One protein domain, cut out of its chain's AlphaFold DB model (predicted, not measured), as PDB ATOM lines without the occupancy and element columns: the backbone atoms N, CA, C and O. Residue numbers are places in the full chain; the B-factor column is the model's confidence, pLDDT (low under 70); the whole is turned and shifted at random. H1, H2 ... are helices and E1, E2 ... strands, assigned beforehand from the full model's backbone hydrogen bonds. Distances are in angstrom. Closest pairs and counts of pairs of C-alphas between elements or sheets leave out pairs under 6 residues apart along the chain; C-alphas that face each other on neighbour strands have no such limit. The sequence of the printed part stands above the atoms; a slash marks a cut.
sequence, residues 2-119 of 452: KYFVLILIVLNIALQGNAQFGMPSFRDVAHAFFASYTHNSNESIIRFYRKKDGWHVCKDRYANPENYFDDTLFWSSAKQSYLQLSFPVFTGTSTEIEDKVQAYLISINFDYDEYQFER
ATOM      1  N   LYS A   2       9.287  42.012  75.247       29.80
ATOM      2  CA  LYS A   2       8.155  41.138  75.647       29.80
ATOM      3  C   LYS A   2       6.719  41.667  75.450       29.80
ATOM      4  O   LYS A   2       5.957  41.779  76.394       29.80
ATOM      5  N   TYR A   3       6.332  41.835  74.185       29.12
ATOM      6  CA  TYR A   3       5.010  41.417  73.693       29.12
ATOM      7  C   TYR A   3       5.267  40.552  72.461       29.12
ATOM      8  O   TYR A   3       5.330  41.038  71.340       29.12
ATOM      9  N   PHE A   4       5.587  39.283  72.705       34.12
ATOM     10  CA  PHE A   4       5.988  38.319  71.679       34.12
ATOM     11  C   PHE A   4       5.297  36.979  71.927       34.12
ATOM     12  O   PHE A   4       5.950  35.950  71.959       34.12
ATOM     13  N   VAL A   5       3.985  36.983  72.179       33.59
ATOM     14  CA  VAL A   5       3.147  35.774  72.132       33.59
ATOM     15  C   VAL A   5       1.724  36.202  71.776       33.59
ATOM     16  O   VAL A   5       0.883  36.318  72.655       33.59
ATOM     17  N   LEU A   6       1.454  36.515  70.505       29.64
ATOM     18  CA  LEU A   6       0.086  36.468  69.958       29.64
ATOM     19  C   LEU A   6       0.059  36.418  68.416       29.64
ATOM     20  O   LEU A   6      -0.813  36.989  67.776       29.64
ATOM     21  N   ILE A   7       1.024  35.732  67.796       35.09
ATOM     22  CA  ILE A   7       0.989  35.389  66.364       35.09
ATOM     23  C   ILE A   7       1.310  33.898  66.258       35.09
ATOM     24  O   ILE A   7       2.407  33.509  65.885       35.09
ATOM     25  N   LEU A   8       0.392  33.052  66.729       28.62
ATOM     26  CA  LEU A   8       0.461  31.591  66.547       28.62
ATOM     27  C   LEU A   8      -0.908  30.896  66.695       28.62
ATOM     28  O   LEU A   8      -0.974  29.674  66.755       28.62
ATOM     29  N   ILE A   9      -2.012  31.657  66.722       30.30
ATOM     30  CA  ILE A   9      -3.375  31.120  66.916       30.30
ATOM     31  C   ILE A   9      -4.259  31.264  65.658       30.30
ATOM     32  O   ILE A   9      -5.326  30.669  65.588       30.30
ATOM     33  N   VAL A  10      -3.793  31.931  64.594       31.09
ATOM     34  CA  VAL A  10      -4.550  32.021  63.320       31.09
ATOM     35  C   VAL A  10      -4.211  30.880  62.338       31.09
ATOM     36  O   VAL A  10      -4.915  30.679  61.360       31.09
ATOM     37  N   LEU A  11      -3.196  30.050  62.622       32.66
ATOM     38  CA  LEU A  11      -2.777  28.953  61.729       32.66
ATOM     39  C   LEU A  11      -3.411  27.576  62.017       32.66
ATOM     40  O   LEU A  11      -3.084  26.618  61.329       32.66
ATOM     41  N   ASN A  12      -4.307  27.450  63.004       28.34
ATOM     42  CA  ASN A  12      -4.832  26.146  63.451       28.34
ATOM     43  C   ASN A  12      -6.358  25.962  63.335       28.34
ATOM     44  O   ASN A  12      -6.888  24.994  63.871       28.34
ATOM     45  N   ILE A  13      -7.077  26.834  62.617       33.62
ATOM     46  CA  ILE A  13      -8.533  26.662  62.393       33.62
ATOM     47  C   ILE A  13      -8.864  26.225  60.947       33.62
ATOM     48  O   ILE A  13      -9.976  25.791  60.669       33.62
ATOM     49  N   ALA A  14      -7.884  26.173  60.036       34.28
ATOM     50  CA  ALA A  14      -8.075  25.655  58.672       34.28
ATOM     51  C   ALA A  14      -7.896  24.121  58.537       34.28
ATOM     52  O   ALA A  14      -7.664  23.627  57.440       34.28
ATOM     53  N   LEU A  15      -7.978  23.355  59.633       35.53
ATOM     54  CA  LEU A  15      -7.713  21.903  59.639       35.53
ATOM     55  C   LEU A  15      -8.949  21.013  59.860       35.53
ATOM     56  O   LEU A  15      -8.794  19.827  60.137       35.53
ATOM     57  N   GLN A  16     -10.177  21.528  59.722       35.16
ATOM     58  CA  GLN A  16     -11.392  20.699  59.858       35.16
ATOM     59  C   GLN A  16     -12.460  20.923  58.780       35.16
ATOM     60  O   GLN A  16     -13.650  20.750  59.021       35.16
ATOM     61  N   GLY A  17     -12.039  21.216  57.551       37.41
ATOM     62  CA  GLY A  17     -12.784  20.770  56.376       37.41
ATOM     63  C   GLY A  17     -12.066  19.545  55.835       37.41
ATOM     64  O   GLY A  17     -10.998  19.697  55.250       37.41
ATOM     65  N   ASN A  18     -12.582  18.332  56.051       42.31
ATOM     66  CA  ASN A  18     -12.066  17.171  55.322       42.31
ATOM     67  C   ASN A  18     -12.364  17.400  53.840       42.31
ATOM     68  O   ASN A  18     -13.466  17.127  53.370       42.31
ATOM     69  N   ALA A  19     -11.395  17.961  53.125       59.62
ATOM     70  CA  ALA A  19     -11.496  18.158  51.702       59.62
ATOM     71  C   ALA A  19     -11.596  16.788  51.016       59.62
ATOM     72  O   ALA A  19     -11.085  15.768  51.499       59.62
ATOM     73  N   GLN A  20     -12.348  16.742  49.925       68.25
ATOM     74  CA  GLN A  20     -12.684  15.498  49.256       68.25
ATOM     75  C   GLN A  20     -11.414  14.751  48.828       68.25
ATOM     76  O   GLN A  20     -10.493  15.340  48.269       68.25
ATOM     77  N   PHE A  21     -11.349  13.450  49.127       82.75
ATOM     78  CA  PHE A  21     -10.164  12.599  48.916       82.75
ATOM     79  C   PHE A  21      -8.923  12.950  49.762       82.75
ATOM     80  O   PHE A  21      -7.843  12.430  49.492       82.75
ATOM     81  N   GLY A  22      -9.056  13.779  50.804       86.75
ATOM     82  CA  GLY A  22      -7.941  14.135  51.689       86.75
ATOM     83  C   GLY A  22      -6.926  15.085  51.045       86.75
ATOM     84  O   GLY A  22      -5.747  15.047  51.393       86.75
ATOM     85  N   MET A  23      -7.367  15.901  50.083       91.62
ATOM     86  CA  MET A  23      -6.573  16.941  49.419       91.62
ATOM     87  C   MET A  23      -7.387  18.236  49.342       91.62
ATOM     88  O   MET A  23      -8.597  18.120  49.164       91.62
ATOM     89  N   PRO A  24      -6.774  19.437  49.407       94.62
ATOM     90  CA  PRO A  24      -7.488  20.712  49.308       94.62
ATOM     91  C   PRO A  24      -8.386  20.791  48.071       94.62
ATOM     92  O   PRO A  24      -8.113  20.127  47.061       94.62
ATOM     93  N   SER A  25      -9.450  21.597  48.143       93.81
ATOM     94  CA  SER A  25     -10.351  21.778  47.004       93.81
ATOM     95  C   SER A  25      -9.636  22.464  45.838       93.81
ATOM     96  O   SER A  25      -8.608  23.121  46.013       93.81
ATOM     97  N   PHE A  26     -10.195  22.349  44.633       94.25
ATOM     98  CA  PHE A  26      -9.650  23.037  43.463       94.25
ATOM     99  C   PHE A  26      -9.540  24.558  43.683       94.25
ATOM    100  O   PHE A  26      -8.511  25.151  43.354       94.25
ATOM    101  N   ARG A  27     -10.554  25.174  44.310       93.06
ATOM    102  CA  ARG A  27     -10.542  26.603  44.652       93.06
ATOM    103  C   ARG A  27      -9.445  26.952  45.646       93.06
ATOM    104  O   ARG A  27      -8.750  27.939  45.428       93.06
ATOM    105  N   ASP A  28      -9.250  26.137  46.683       94.88
ATOM    106  CA  ASP A  28      -8.202  26.381  47.682       94.88
ATOM    107  C   ASP A  28      -6.814  26.373  47.040       94.88
ATOM    108  O   ASP A  28      -5.983  27.231  47.337       94.88
ATOM    109  N   VAL A  29      -6.566  25.430  46.125       96.00
ATOM    110  CA  VAL A  29      -5.279  25.312  45.430       96.00
ATOM    111  C   VAL A  29      -5.079  26.447  44.431       96.00
ATOM    112  O   VAL A  29      -3.990  27.022  44.377       96.00
ATOM    113  N   ALA A  30      -6.116  26.812  43.672       95.31
ATOM    114  CA  ALA A  30      -6.059  27.958  42.770       95.31
ATOM    115  C   ALA A  30      -5.770  29.251  43.548       95.31
ATOM    116  O   ALA A  30      -4.840  29.984  43.208       95.31
ATOM    117  N   HIS A  31      -6.499  29.491  44.640       96.31
ATOM    118  CA  HIS A  31      -6.284  30.642  45.508       96.31
ATOM    119  C   HIS A  31      -4.874  30.637  46.117       96.31
ATOM    120  O   HIS A  31      -4.173  31.641  46.037       96.31
ATOM    121  N   ALA A  32      -4.401  29.508  46.657       96.94
ATOM    122  CA  ALA A  32      -3.050  29.398  47.213       96.94
ATOM    123  C   ALA A  32      -1.957  29.730  46.182       96.94
ATOM    124  O   ALA A  32      -0.965  30.382  46.520       96.94
ATOM    125  N   PHE A  33      -2.143  29.316  44.923       97.19
ATOM    126  CA  PHE A  33      -1.218  29.646  43.843       97.19
ATOM    127  C   PHE A  33      -1.214  31.149  43.548       97.19
ATOM    128  O   PHE A  33      -0.153  31.765  43.609       97.19
ATOM    129  N   PHE A  34      -2.374  31.757  43.278       95.88
ATOM    130  CA  PHE A  34      -2.459  33.179  42.908       95.88
ATOM    131  C   PHE A  34      -2.202  34.143  44.073       95.88
ATOM    132  O   PHE A  34      -1.834  35.293  43.840       95.88
ATOM    133  N   ALA A  35      -2.315  33.672  45.315       96.06
ATOM    134  CA  ALA A  35      -1.868  34.401  46.498       96.06
ATOM    135  C   ALA A  35      -0.336  34.449  46.623       96.06
ATOM    136  O   ALA A  35       0.206  35.387  47.202       96.06
ATOM    137  N   SER A  36       0.363  33.444  46.088       95.62
ATOM    138  CA  SER A  36       1.818  33.297  46.232       95.62
ATOM    139  C   SER A  36       2.585  33.749  44.988       95.62
ATOM    140  O   SER A  36       3.713  34.238  45.081       95.62
ATOM    141  N   TYR A  37       1.985  33.583  43.811       95.75
ATOM    142  CA  TYR A  37       2.669  33.660  42.528       95.75
ATOM    143  C   TYR A  37       1.873  34.445  41.490       95.75
ATOM    144  O   TYR A  37       0.649  34.548  41.535       95.75
ATOM    145  N   THR A  38       2.587  34.977  40.502       91.62
ATOM    146  CA  THR A  38       1.992  35.576  39.309       91.62
ATOM    147  C   THR A  38       2.471  34.852  38.056       91.62
ATOM    148  O   THR A  38       3.625  34.437  37.959       91.62
ATOM    149  N   HIS A  39       1.583  34.729  37.069       88.56
ATOM    150  CA  HIS A  39       1.891  34.145  35.766       88.56
ATOM    151  C   HIS A  39       1.411  35.077  34.657       88.56
ATOM    152  O   HIS A  39       0.229  35.109  34.329       88.56
ATOM    153  N   ASN A  40       2.344  35.847  34.095       83.62
ATOM    154  CA  ASN A  40       2.081  36.788  33.008       83.62
ATOM    155  C   ASN A  40       2.725  36.235  31.734       83.62
ATOM    156  O   ASN A  40       3.895  36.498  31.458       83.62
ATOM    157  N   SER A  41       1.988  35.416  30.985       81.38
ATOM    158  CA  SER A  41       2.474  34.814  29.744       81.38
ATOM    159  C   SER A  41       1.406  34.886  28.663       81.38
ATOM    160  O   SER A  41       0.265  34.495  28.887       81.38
ATOM    161  N   ASN A  42       1.809  35.322  27.470       78.31
ATOM    162  CA  ASN A  42       0.984  35.224  26.265       78.31
ATOM    163  C   ASN A  42       1.118  33.849  25.585       78.31
ATOM    164  O   ASN A  42       0.407  33.560  24.630       78.31
ATOM    165  N   GLU A  43       2.040  33.005  26.057       78.88
ATOM    166  CA  GLU A  43       2.376  31.715  25.445       78.88
ATOM    167  C   GLU A  43       1.804  30.524  26.213       78.88
ATOM    168  O   GLU A  43       1.739  29.422  25.668       78.88
ATOM    169  N   SER A  44       1.396  30.720  27.471       84.25
ATOM    170  CA  SER A  44       0.912  29.633  28.319       84.25
ATOM    171  C   SER A  44      -0.121  30.066  29.345       84.25
ATOM    172  O   SER A  44      -0.101  31.198  29.825       84.25
ATOM    173  N   ILE A  45      -0.963  29.119  29.743       86.94
ATOM    174  CA  ILE A  45      -1.914  29.243  30.846       86.94
ATOM    175  C   ILE A  45      -1.565  28.255  31.964       86.94
ATOM    176  O   ILE A  45      -0.999  27.189  31.719       86.94
ATOM    177  N   ILE A  46      -1.902  28.611  33.203       91.19
ATOM    178  CA  ILE A  46      -1.758  27.717  34.351       91.19
ATOM    179  C   ILE A  46      -2.852  26.645  34.328       91.19
ATOM    180  O   ILE A  46      -4.035  26.932  34.158       91.19
ATOM    181  N   ARG A  47      -2.463  25.394  34.545       91.50
ATOM    182  CA  ARG A  47      -3.362  24.263  34.779       91.50
ATOM    183  C   ARG A  47      -2.992  23.590  36.088       91.50
ATOM    184  O   ARG A  47      -1.829  23.590  36.484       91.50
ATOM    185  N   PHE A  48      -3.986  22.996  36.732       94.06
ATOM    186  CA  PHE A  48      -3.792  22.206  37.939       94.06
ATOM    187  C   PHE A  48      -4.095  20.751  37.639       94.06
ATOM    188  O   PHE A  48      -5.079  20.458  36.965       94.06
ATOM    189  N   TYR A  49      -3.269  19.850  38.153       94.06
ATOM    190  CA  TYR A  49      -3.479  18.412  38.055       94.06
ATOM    191  C   TYR A  49      -3.601  17.843  39.456       94.06
ATOM    192  O   TYR A  49      -2.707  18.041  40.277       94.06
ATOM    193  N   ARG A  50      -4.677  17.105  39.735       95.31
ATOM    194  CA  ARG A  50      -4.755  16.320  40.967       95.31
ATOM    195  C   ARG A  50      -4.292  14.907  40.667       95.31
ATOM    196  O   ARG A  50      -4.986  14.174  39.966       95.31
ATOM    197  N   LYS A  51      -3.124  14.556  41.195       94.81
ATOM    198  CA  LYS A  51      -2.469  13.253  41.064       94.81
ATOM    199  C   LYS A  51      -2.414  12.557  42.420       94.81
ATOM    200  O   LYS A  51      -2.757  13.137  43.447       94.81
ATOM    201  N   LYS A  52      -1.946  11.312  42.434       92.81
ATOM    202  CA  LYS A  52      -1.824  10.494  43.649       92.81
ATOM    203  C   LYS A  52      -0.957  11.123  44.744       92.81
ATOM    204  O   LYS A  52      -1.265  10.993  45.924       92.81
ATOM    205  N   ASP A  53       0.127  11.785  44.364       95.44
ATOM    206  CA  ASP A  53       1.083  12.429  45.269       95.44
ATOM    207  C   ASP A  53       0.667  13.850  45.696       95.44
ATOM    208  O   ASP A  53       1.249  14.398  46.638       95.44
ATOM    209  N   GLY A  54      -0.376  14.411  45.078       96.31
ATOM    210  CA  GLY A  54      -0.998  15.671  45.467       96.31
ATOM    211  C   GLY A  54      -1.386  16.554  44.281       96.31
ATOM    212  O   GLY A  54      -1.690  16.068  43.189       96.31
ATOM    213  N   TRP A  55      -1.403  17.866  44.504       97.62
ATOM    214  CA  TRP A  55      -1.727  18.841  43.466       97.62
ATOM    215  C   TRP A  55      -0.469  19.333  42.779       97.62
ATOM    216  O   TRP A  55       0.458  19.799  43.439       97.62
ATOM    217  N   HIS A  56      -0.474  19.286  41.456       96.81
ATOM    218  CA  HIS A  56       0.583  19.818  40.612       96.81
ATOM    219  C   HIS A  56       0.103  21.062  39.882       96.81
ATOM    220  O   HIS A  56      -1.077  21.188  39.545       96.81
ATOM    221  N   VAL A  57       1.039  21.964  39.622       95.19
ATOM    222  CA  VAL A  57       0.865  23.123  38.751       95.19
ATOM    223  C   VAL A  57       1.611  22.843  37.456       95.19
ATOM    224  O   VAL A  57       2.775  22.455  37.491       95.19
ATOM    225  N   CYS A  58       0.940  23.064  36.328       89.81
ATOM    226  CA  CYS A  58       1.479  22.892  34.987       89.81
ATOM    227  C   CYS A  58       1.293  24.165  34.158       89.81
ATOM    228  O   CYS A  58       0.282  24.859  34.280       89.81
ATOM    229  N   LYS A  59       2.246  24.451  33.267       87.50
ATOM    230  CA  LYS A  59       2.090  25.460  32.208       87.50
ATOM    231  C   LYS A  59       1.663  24.774  30.914       87.50
ATOM    232  O   LYS A  59       2.437  24.015  30.334       87.50
ATOM    233  N   ASP A  60       0.442  25.036  30.471       80.00
ATOM    234  CA  ASP A  60      -0.097  24.557  29.195       80.00
ATOM    235  C   ASP A  60       0.205  25.593  28.104       80.00
ATOM    236  O   ASP A  60      -0.184  26.754  28.244       80.00
ATOM    237  N   ARG A  61       0.970  25.217  27.068       74.56
ATOM    238  CA  ARG A  61       1.497  26.144  26.051       74.56
ATOM    239  C   ARG A  61       0.620  26.158  24.799       74.56
ATOM    240  O   ARG A  61       0.427  25.123  24.170       74.56
ATOM    241  N   TYR A  62       0.193  27.342  24.358       67.06
ATOM    242  CA  TYR A  62      -0.687  27.496  23.189       67.06
ATOM    243  C   TYR A  62      -0.053  27.017  21.878       67.06
ATOM    244  O   TYR A  62      -0.730  26.415  21.051       67.06
ATOM    245  N   ALA A  63       1.244  27.274  21.683       58.31
ATOM    246  CA  ALA A  63       1.947  26.941  20.442       58.31
ATOM    247  C   ALA A  63       2.243  25.438  20.287       58.31
ATOM    248  O   ALA A  63       2.610  24.994  19.202       58.31
ATOM    249  N   ASN A  64       2.132  24.659  21.367       60.06
ATOM    250  CA  ASN A  64       2.357  23.220  21.334       60.06
ATOM    251  C   ASN A  64       1.556  22.527  22.453       60.06
ATOM    252  O   ASN A  64       2.134  22.110  23.459       60.06
ATOM    253  N   PRO A  65       0.222  22.426  22.307       54.56
ATOM    254  CA  PRO A  65      -0.674  21.937  23.358       54.56
ATOM    255  C   PRO A  65      -0.502  20.441  23.669       54.56
ATOM    256  O   PRO A  65      -1.133  19.927  24.596       54.56
ATOM    257  N   GLU A  66       0.310  19.722  22.890       54.62
ATOM    258  CA  GLU A  66       0.668  18.318  23.126       54.62
ATOM    259  C   GLU A  66       1.895  18.165  24.041       54.62
ATOM    260  O   GLU A  66       2.182  17.074  24.529       54.62
ATOM    261  N   ASN A  67       2.596  19.265  24.311       58.41
ATOM    262  CA  ASN A  67       3.907  19.283  24.935       58.41
ATOM    263  C   ASN A  67       3.836  19.966  26.310       58.41
ATOM    264  O   ASN A  67       4.027  21.175  26.469       58.41
ATOM    265  N   TYR A  68       3.532  19.151  27.316       63.41
ATOM    266  CA  TYR A  68       3.492  19.533  28.724       63.41
ATOM    267  C   TYR A  68       4.895  19.455  29.313       63.41
ATOM    268  O   TYR A  68       5.442  18.360  29.421       63.41
ATOM    269  N   PHE A  69       5.485  20.588  29.690       62.72
ATOM    270  CA  PHE A  69       6.894  20.590  30.105       62.72
ATOM    271  C   PHE A  69       7.167  20.951  31.566       62.72
ATOM    272  O   PHE A  69       8.252  20.639  32.040       62.72
ATOM    273  N   ASP A  70       6.201  21.486  32.316       76.88
ATOM    274  CA  ASP A  70       6.467  22.009  33.665       76.88
ATOM    275  C   ASP A  70       5.466  21.474  34.706       76.88
ATOM    276  O   ASP A  70       4.779  22.253  35.358       76.88
ATOM    277  N   ASP A  71       5.347  20.152  34.849       88.88
ATOM    278  CA  ASP A  71       4.524  19.502  35.882       88.88
ATOM    279  C   ASP A  71       5.251  19.509  37.236       88.88
ATOM    280  O   ASP A  71       6.219  18.773  37.431       88.88
ATOM    281  N   THR A  72       4.833  20.386  38.154       93.88
ATOM    282  CA  THR A  72       5.514  20.575  39.446       93.88
ATOM    283  C   THR A  72       4.560  20.384  40.616       93.88
ATOM    284  O   THR A  72       3.534  21.059  40.702       93.88
ATOM    285  N   LEU A  73       4.940  19.530  41.570       96.94
ATOM    286  CA  LEU A  73       4.180  19.294  42.796       96.94
ATOM    287  C   LEU A  73       4.083  20.584  43.628       96.94
ATOM    288  O   LEU A  73       5.088  21.099  44.118       96.94
ATOM    289  N   PHE A  74       2.862  21.083  43.809       97.81
ATOM    290  CA  PHE A  74       2.548  22.307  44.543       97.81
ATOM    291  C   PHE A  74       1.953  22.040  45.922       97.81
ATOM    292  O   PHE A  74       2.281  22.746  46.866       97.81
ATOM    293  N   TRP A  75       1.130  21.008  46.083       98.06
ATOM    294  CA  TRP A  75       0.676  20.549  47.396       98.06
ATOM    295  C   TRP A  75       0.958  19.060  47.522       98.06
ATOM    296  O   TRP A  75       0.555  18.292  46.655       98.06
ATOM    297  N   SER A  76       1.652  18.649  48.584       97.38
ATOM    298  CA  SER A  76       2.074  17.262  48.784       97.38
ATOM    299  C   SER A  76       1.121  16.518  49.710       97.38
ATOM    300  O   SER A  76       0.983  16.888  50.874       97.38
ATOM    301  N   SER A  77       0.564  15.400  49.239       94.12
ATOM    302  CA  SER A  77      -0.247  14.506  50.074       94.12
ATOM    303  C   SER A  77       0.574  13.873  51.205       94.12
ATOM    304  O   SER A  77       0.094  13.749  52.328       94.12
ATOM    305  N   ALA A  78       1.849  13.557  50.959       95.31
ATOM    306  CA  ALA A  78       2.731  12.990  51.979       95.31
ATOM    307  C   ALA A  78       3.054  13.979  53.112       95.31
ATOM    308  O   ALA A  78       3.174  13.573  54.265       95.31
ATOM    309  N   LYS A  79       3.207  15.272  52.791       95.69
ATOM    310  CA  LYS A  79       3.531  16.318  53.778       95.69
ATOM    311  C   LYS A  79       2.308  17.068  54.305       95.69
ATOM    312  O   LYS A  79       2.439  17.798  55.280       95.69
ATOM    313  N   GLN A  80       1.152  16.906  53.658       94.50
ATOM    314  CA  GLN A  80      -0.073  17.666  53.922       94.50
ATOM    315  C   GLN A  80       0.156  19.190  53.878       94.50
ATOM    316  O   GLN A  80      -0.406  19.944  54.669       94.50
ATOM    317  N   SER A  81       1.012  19.660  52.964       95.81
ATOM    318  CA  SER A  81       1.419  21.068  52.892       95.81
ATOM    319  C   SER A  81       1.730  21.521  51.466       95.81
ATOM    320  O   SER A  81       2.134  20.720  50.615       95.81
ATOM    321  N   TYR A  82       1.609  22.831  51.230       97.56
ATOM    322  CA  TYR A  82       2.097  23.466  50.007       97.56
ATOM    323  C   TYR A  82       3.632  23.459  49.955       97.56
ATOM    324  O   TYR A  82       4.309  23.536  50.982       97.56
ATOM    325  N   LEU A  83       4.171  23.339  48.746       97.06
ATOM    326  CA  LEU A  83       5.586  23.392  48.418       97.06
ATOM    327  C   LEU A  83       5.885  24.700  47.691       97.06
ATOM    328  O   LEU A  83       5.054  25.229  46.956       97.06
ATOM    329  N   GLN A  84       7.098  25.208  47.881       95.25
ATOM    330  CA  GLN A  84       7.549  26.390  47.167       95.25
ATOM    331  C   GLN A  84       7.832  26.040  45.703       95.25
ATOM    332  O   GLN A  84       8.625  25.144  45.415       95.25
ATOM    333  N   LEU A  85       7.208  26.777  44.789       94.31
ATOM    334  CA  LEU A  85       7.440  26.670  43.353       94.31
ATOM    335  C   LEU A  85       8.408  27.745  42.850       94.31
ATOM    336  O   LEU A  85       8.575  28.805  43.458       94.31
ATOM    337  N   SER A  86       8.987  27.500  41.675       91.12
ATOM    338  CA  SER A  86       9.813  28.461  40.936       91.12
ATOM    339  C   SER A  86       8.964  29.320  39.988       91.12
ATOM    340  O   SER A  86       9.073  29.216  38.767       91.12
ATOM    341  N   PHE A  87       8.108  30.172  40.557       91.44
ATOM    342  CA  PHE A  87       7.341  31.194  39.832       91.44
ATOM    343  C   PHE A  87       7.670  32.598  40.356       91.44
ATOM    344  O   PHE A  87       8.071  32.733  41.516       91.44
ATOM    345  N   PRO A  88       7.484  33.656  39.542       92.94
ATOM    346  CA  PRO A  88       7.547  35.027  40.030       92.94
ATOM    347  C   PRO A  88       6.591  35.231  41.209       92.94
ATOM    348  O   PRO A  88       5.409  34.891  41.123       92.94
ATOM    349  N   VAL A  89       7.113  35.777  42.307       94.25
ATOM    350  CA  VAL A  89       6.342  36.030  43.531       94.25
ATOM    351  C   VAL A  89       5.329  37.143  43.281       94.25
ATOM    352  O   VAL A  89       5.641  38.152  42.646       94.25
ATOM    353  N   PHE A  90       4.113  36.961  43.786       93.00
ATOM    354  CA  PHE A  90       3.103  38.010  43.800       93.00
ATOM    355  C   PHE A  90       3.224  38.867  45.070       93.00
ATOM    356  O   PHE A  90       3.408  38.337  46.160       93.00
ATOM    357  N   THR A  91       3.122  40.193  44.936       89.94
ATOM    358  CA  THR A  91       3.264  41.150  46.054       89.94
ATOM    359  C   THR A  91       2.102  42.146  46.148       89.94
ATOM    360  O   THR A  91       2.298  43.265  46.620       89.94
ATOM    361  N   GLY A  92       0.918  41.790  45.644       90.50
ATOM    362  CA  GLY A  92      -0.265  42.655  45.696       90.50
ATOM    363  C   GLY A  92      -1.163  42.408  46.912       90.50
ATOM    364  O   GLY A  92      -0.812  41.700  47.855       90.50
ATOM    365  N   THR A  93      -2.330  43.038  46.884       91.06
ATOM    366  CA  THR A  93      -3.352  43.045  47.937       91.06
ATOM    367  C   THR A  93      -4.290  41.839  47.861       91.06
ATOM    368  O   THR A  93      -4.394  41.185  46.826       91.06
ATOM    369  N   SER A  94      -5.041  41.571  48.937       87.56
ATOM    370  CA  SER A  94      -6.048  40.499  48.962       87.56
ATOM    371  C   SER A  94      -7.131  40.658  47.891       87.56
ATOM    372  O   SER A  94      -7.550  39.669  47.305       87.56
ATOM    373  N   THR A  95      -7.554  41.889  47.589       91.75
ATOM    374  CA  THR A  95      -8.534  42.150  46.522       91.75
ATOM    375  C   THR A  95      -7.986  41.750  45.152       91.75
ATOM    376  O   THR A  95      -8.672  41.084  44.385       91.75
ATOM    377  N   GLU A  96      -6.721  42.070  44.867       92.44
ATOM    378  CA  GLU A  96      -6.077  41.682  43.604       92.44
ATOM    379  C   GLU A  96      -5.889  40.160  43.475       92.44
ATOM    380  O   GLU A  96      -5.836  39.647  42.357       92.44
ATOM    381  N   ILE A  97      -5.789  39.427  44.592       92.44
ATOM    382  CA  ILE A  97      -5.767  37.955  44.586       92.44
ATOM    383  C   ILE A  97      -7.116  37.424  44.109       92.44
ATOM    384  O   ILE A  97      -7.151  36.617  43.182       92.44
ATOM    385  N   GLU A  98      -8.214  37.898  44.698       93.06
ATOM    386  CA  GLU A  98      -9.563  37.463  44.325       93.06
ATOM    387  C   GLU A  98      -9.866  37.768  42.856       93.06
ATOM    388  O   GLU A  98     -10.307  36.883  42.124       93.06
ATOM    389  N   ASP A  99      -9.527  38.969  42.381       92.88
ATOM    390  CA  ASP A  99      -9.710  39.344  40.975       92.88
ATOM    391  C   ASP A  99      -8.936  38.412  40.029       92.88
ATOM    392  O   ASP A  99      -9.456  37.982  38.995       92.88
ATOM    393  N   LYS A 100      -7.700  38.040  40.392       90.81
ATOM    394  CA  LYS A 100      -6.886  37.092  39.618       90.81
ATOM    395  C   LYS A 100      -7.462  35.683  39.629       90.81
ATOM    396  O   LYS A 100      -7.489  35.044  38.577       90.81
ATOM    397  N   VAL A 101      -7.914  35.200  40.784       92.75
ATOM    398  CA  VAL A 101      -8.538  33.879  40.911       92.75
ATOM    399  C   VAL A 101      -9.809  33.833  40.071       92.75
ATOM    400  O   VAL A 101      -9.961  32.920  39.266       92.75
ATOM    401  N   GLN A 102     -10.685  34.833  40.172       92.75
ATOM    402  CA  GLN A 102     -11.911  34.891  39.375       92.75
ATOM    403  C   GLN A 102     -11.618  34.969  37.873       92.75
ATOM    404  O   GLN A 102     -12.185  34.201  37.094       92.75
ATOM    405  N   ALA A 103     -10.684  35.828  37.453       91.25
ATOM    406  CA  ALA A 103     -10.270  35.917  36.053       91.25
ATOM    407  C   ALA A 103      -9.714  34.581  35.532       91.25
ATOM    408  O   ALA A 103     -10.044  34.156  34.421       91.25
ATOM    409  N   TYR A 104      -8.911  33.891  36.347       91.38
ATOM    410  CA  TYR A 104      -8.409  32.561  36.033       91.38
ATOM    411  C   TYR A 104      -9.542  31.545  35.882       91.38
ATOM    412  O   TYR A 104      -9.630  30.890  34.845       91.38
ATOM    413  N   LEU A 105     -10.420  31.439  36.879       91.25
ATOM    414  CA  LEU A 105     -11.535  30.497  36.891       91.25
ATOM    415  C   LEU A 105     -12.432  30.686  35.656       91.25
ATOM    416  O   LEU A 105     -12.736  29.721  34.950       91.25
ATOM    417  N   ILE A 106     -12.770  31.929  35.308       89.56
ATOM    418  CA  ILE A 106     -13.523  32.242  34.085       89.56
ATOM    419  C   ILE A 106     -12.771  31.752  32.838       89.56
ATOM    420  O   ILE A 106     -13.368  31.112  31.971       89.56
ATOM    421  N   SER A 107     -11.458  31.998  32.756       85.88
ATOM    422  CA  SER A 107     -10.648  31.647  31.579       85.88
ATOM    423  C   SER A 107     -10.579  30.144  31.287       85.88
ATOM    424  O   SER A 107     -10.366  29.751  30.141       85.88
ATOM    425  N   ILE A 108     -10.778  29.302  32.304       85.25
ATOM    426  CA  ILE A 108     -10.713  27.842  32.176       85.25
ATOM    427  C   ILE A 108     -12.087  27.166  32.123       85.25
ATOM    428  O   ILE A 108     -12.130  25.942  32.083       85.25
ATOM    429  N   ASN A 109     -13.191  27.925  32.102       83.12
ATOM    430  CA  ASN A 109     -14.550  27.385  32.247       83.12
ATOM    431  C   ASN A 109     -14.717  26.604  33.569       83.12
ATOM    432  O   ASN A 109     -15.081  25.423  33.577       83.12
ATOM    433  N   PHE A 110     -14.401  27.265  34.691       87.06
ATOM    434  CA  PHE A 110     -14.268  26.625  36.001       87.06
ATOM    435  C   PHE A 110     -15.462  25.779  36.432       87.06
ATOM    436  O   PHE A 110     -15.225  24.740  37.025       87.06
ATOM    437  N   ASP A 111     -16.709  26.139  36.110       86.56
ATOM    438  CA  ASP A 111     -17.882  25.330  36.483       86.56
ATOM    439  C   ASP A 111     -17.763  23.876  35.997       86.56
ATOM    440  O   ASP A 111     -18.296  22.942  36.596       86.56
ATOM    441  N   TYR A 112     -17.087  23.661  34.864       86.69
ATOM    442  CA  TYR A 112     -16.759  22.322  34.397       86.69
ATOM    443  C   TYR A 112     -15.614  21.696  35.175       86.69
ATOM    444  O   TYR A 112     -15.809  20.615  35.726       86.69
ATOM    445  N   ASP A 113     -14.456  22.348  35.237       89.19
ATOM    446  CA  ASP A 113     -13.278  21.768  35.884       89.19
ATOM    447  C   ASP A 113     -13.483  21.545  37.390       89.19
ATOM    448  O   ASP A 113     -13.113  20.490  37.900       89.19
ATOM    449  N   GLU A 114     -14.147  22.463  38.088       91.19
ATOM    450  CA  GLU A 114     -14.530  22.333  39.494       91.19
ATOM    451  C   GLU A 114     -15.381  21.086  39.717       91.19
ATOM    452  O   GLU A 114     -15.003  20.233  40.517       91.19
ATOM    453  N   TYR A 115     -16.456  20.907  38.940       93.06
ATOM    454  CA  TYR A 115     -17.274  19.698  39.032       93.06
ATOM    455  C   TYR A 115     -16.438  18.431  38.799       93.06
ATOM    456  O   TYR A 115     -16.611  17.438  39.499       93.06
ATOM    457  N   GLN A 116     -15.506  18.431  37.839       93.19
ATOM    458  CA  GLN A 116     -14.635  17.268  37.640       93.19
ATOM    459  C   GLN A 116     -13.747  17.014  38.860       93.19
ATOM    460  O   GLN A 116     -13.716  15.890  39.361       93.19
ATOM    461  N   PHE A 117     -13.093  18.046  39.397       93.81
ATOM    462  CA  PHE A 117     -12.288  17.926  40.610       93.81
ATOM    463  C   PHE A 117     -13.119  17.557  41.851       93.81
ATOM    464  O   PHE A 117     -12.596  16.932  42.770       93.81
ATOM    465  N   GLU A 118     -14.408  17.848  41.899       91.94
ATOM    466  CA  GLU A 118     -15.287  17.368  42.968       91.94
ATOM    467  C   GLU A 118     -15.762  15.922  42.757       91.94
ATOM    468  O   GLU A 118     -16.280  15.289  43.671       91.94
ATOM    469  N   ARG A 119     -15.656  15.356  41.552       92.06
ATOM    470  CA  ARG A 119     -16.248  14.037  41.255       92.06
ATOM    471  C   ARG A 119     -15.251  12.938  40.939       92.06
ATOM    472  O   ARG A 119     -15.618  11.768  41.008       92.06
TER     473      ARG A 119
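What this domain is: This is residues 2 to 119 of the 452 residues of an uncharacterized protein of Sphingobacteriales bacterium 46-32 (UniProt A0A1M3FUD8). A small three-stranded sheet, E1 E2 E3, has the helix H1 laid across one face, and H2 and H3 pack on the side of H1 away from the sheet, H3 only lightly; H1 is in the middle, and a long tail, residues 2 to 16, sticks out from this body. The printed part has 118 residues with three named helices and three named strands, in the order H1 E1 E2 E3 H2 H3, and the sheet, in the order E1 - E2 - E3, is all antiparallel. The class is mixed, helices and strands, with 56 residues, under half, in named elements. The whole is only just compact, close to loose, with a radius of gyration of the C-alphas of 15.7 A, and elongated, spanning 57 by 32 by 25 A, the tail making the length.

How they stand to each other: H1, residues 26 to 36, is on the sheet of E1, residues 44 to 51, E2, residues 54 to 61, and E3, residues 72 to 76. Its height over the sheet is 8.7 A. H1 is over E2, on which 4 of its 11 C-alphas fall, and only just not over E1, on which 2 fall. It runs across the strands, at 72 degrees to E2 on the local plane. E1 E2 E3 form a meander, each strand the antiparallel neighbour of the one before. E1 and E2 are a hairpin, with N 47 and O 58 at 2.8 A, within hydrogen-bond range. E2 and E3 are a hairpin too, with N 55 and O 75 at 2.9 A, within hydrogen-bond range. Residues 75 to 76 of E3 also pair with residues 81 to 82, antiparallel. H1 touches H2, residues 94 to 107, at a steep tilt of 50 degrees, opposite ways; the closest C-alphas are those of Ala 35 and Ile 97, 5.6 A apart. H1 only just touches H3, residues 110 to 119, with 3 pairs of C-alphas within 8 A, the closest those of Phe 26 and Glu 114 at 6.3 A. H2 and H3 meet only through their link. Every O i to N i+4 pair is within hydrogen-bond range in H1 and H2; in H3 it is 5 of 6.

Where its parts are: H1, residues 26 to 36, begins at C-alpha 26 (-9.650, 23.037, 43.463). E1, residues 44 to 51, is 21.0 A long and E2, residues 54 to 61, is 22.2 A; E3 holds residues 72 to 76. H2, residues 94 to 107, is 20.0 A long. H3, residues 110 to 119, ends at C-alpha 119 (-16.248, 14.037, 41.255).

The domain as a whole: The C-alphas farthest apart are those of Lys 2 and Glu 66, 57.8 A. The printed part has no cut, and the link from E3 to H2 is long, with 17 residues. The pLDDT is under 70 in residues 2 to 20 and 62 to 69.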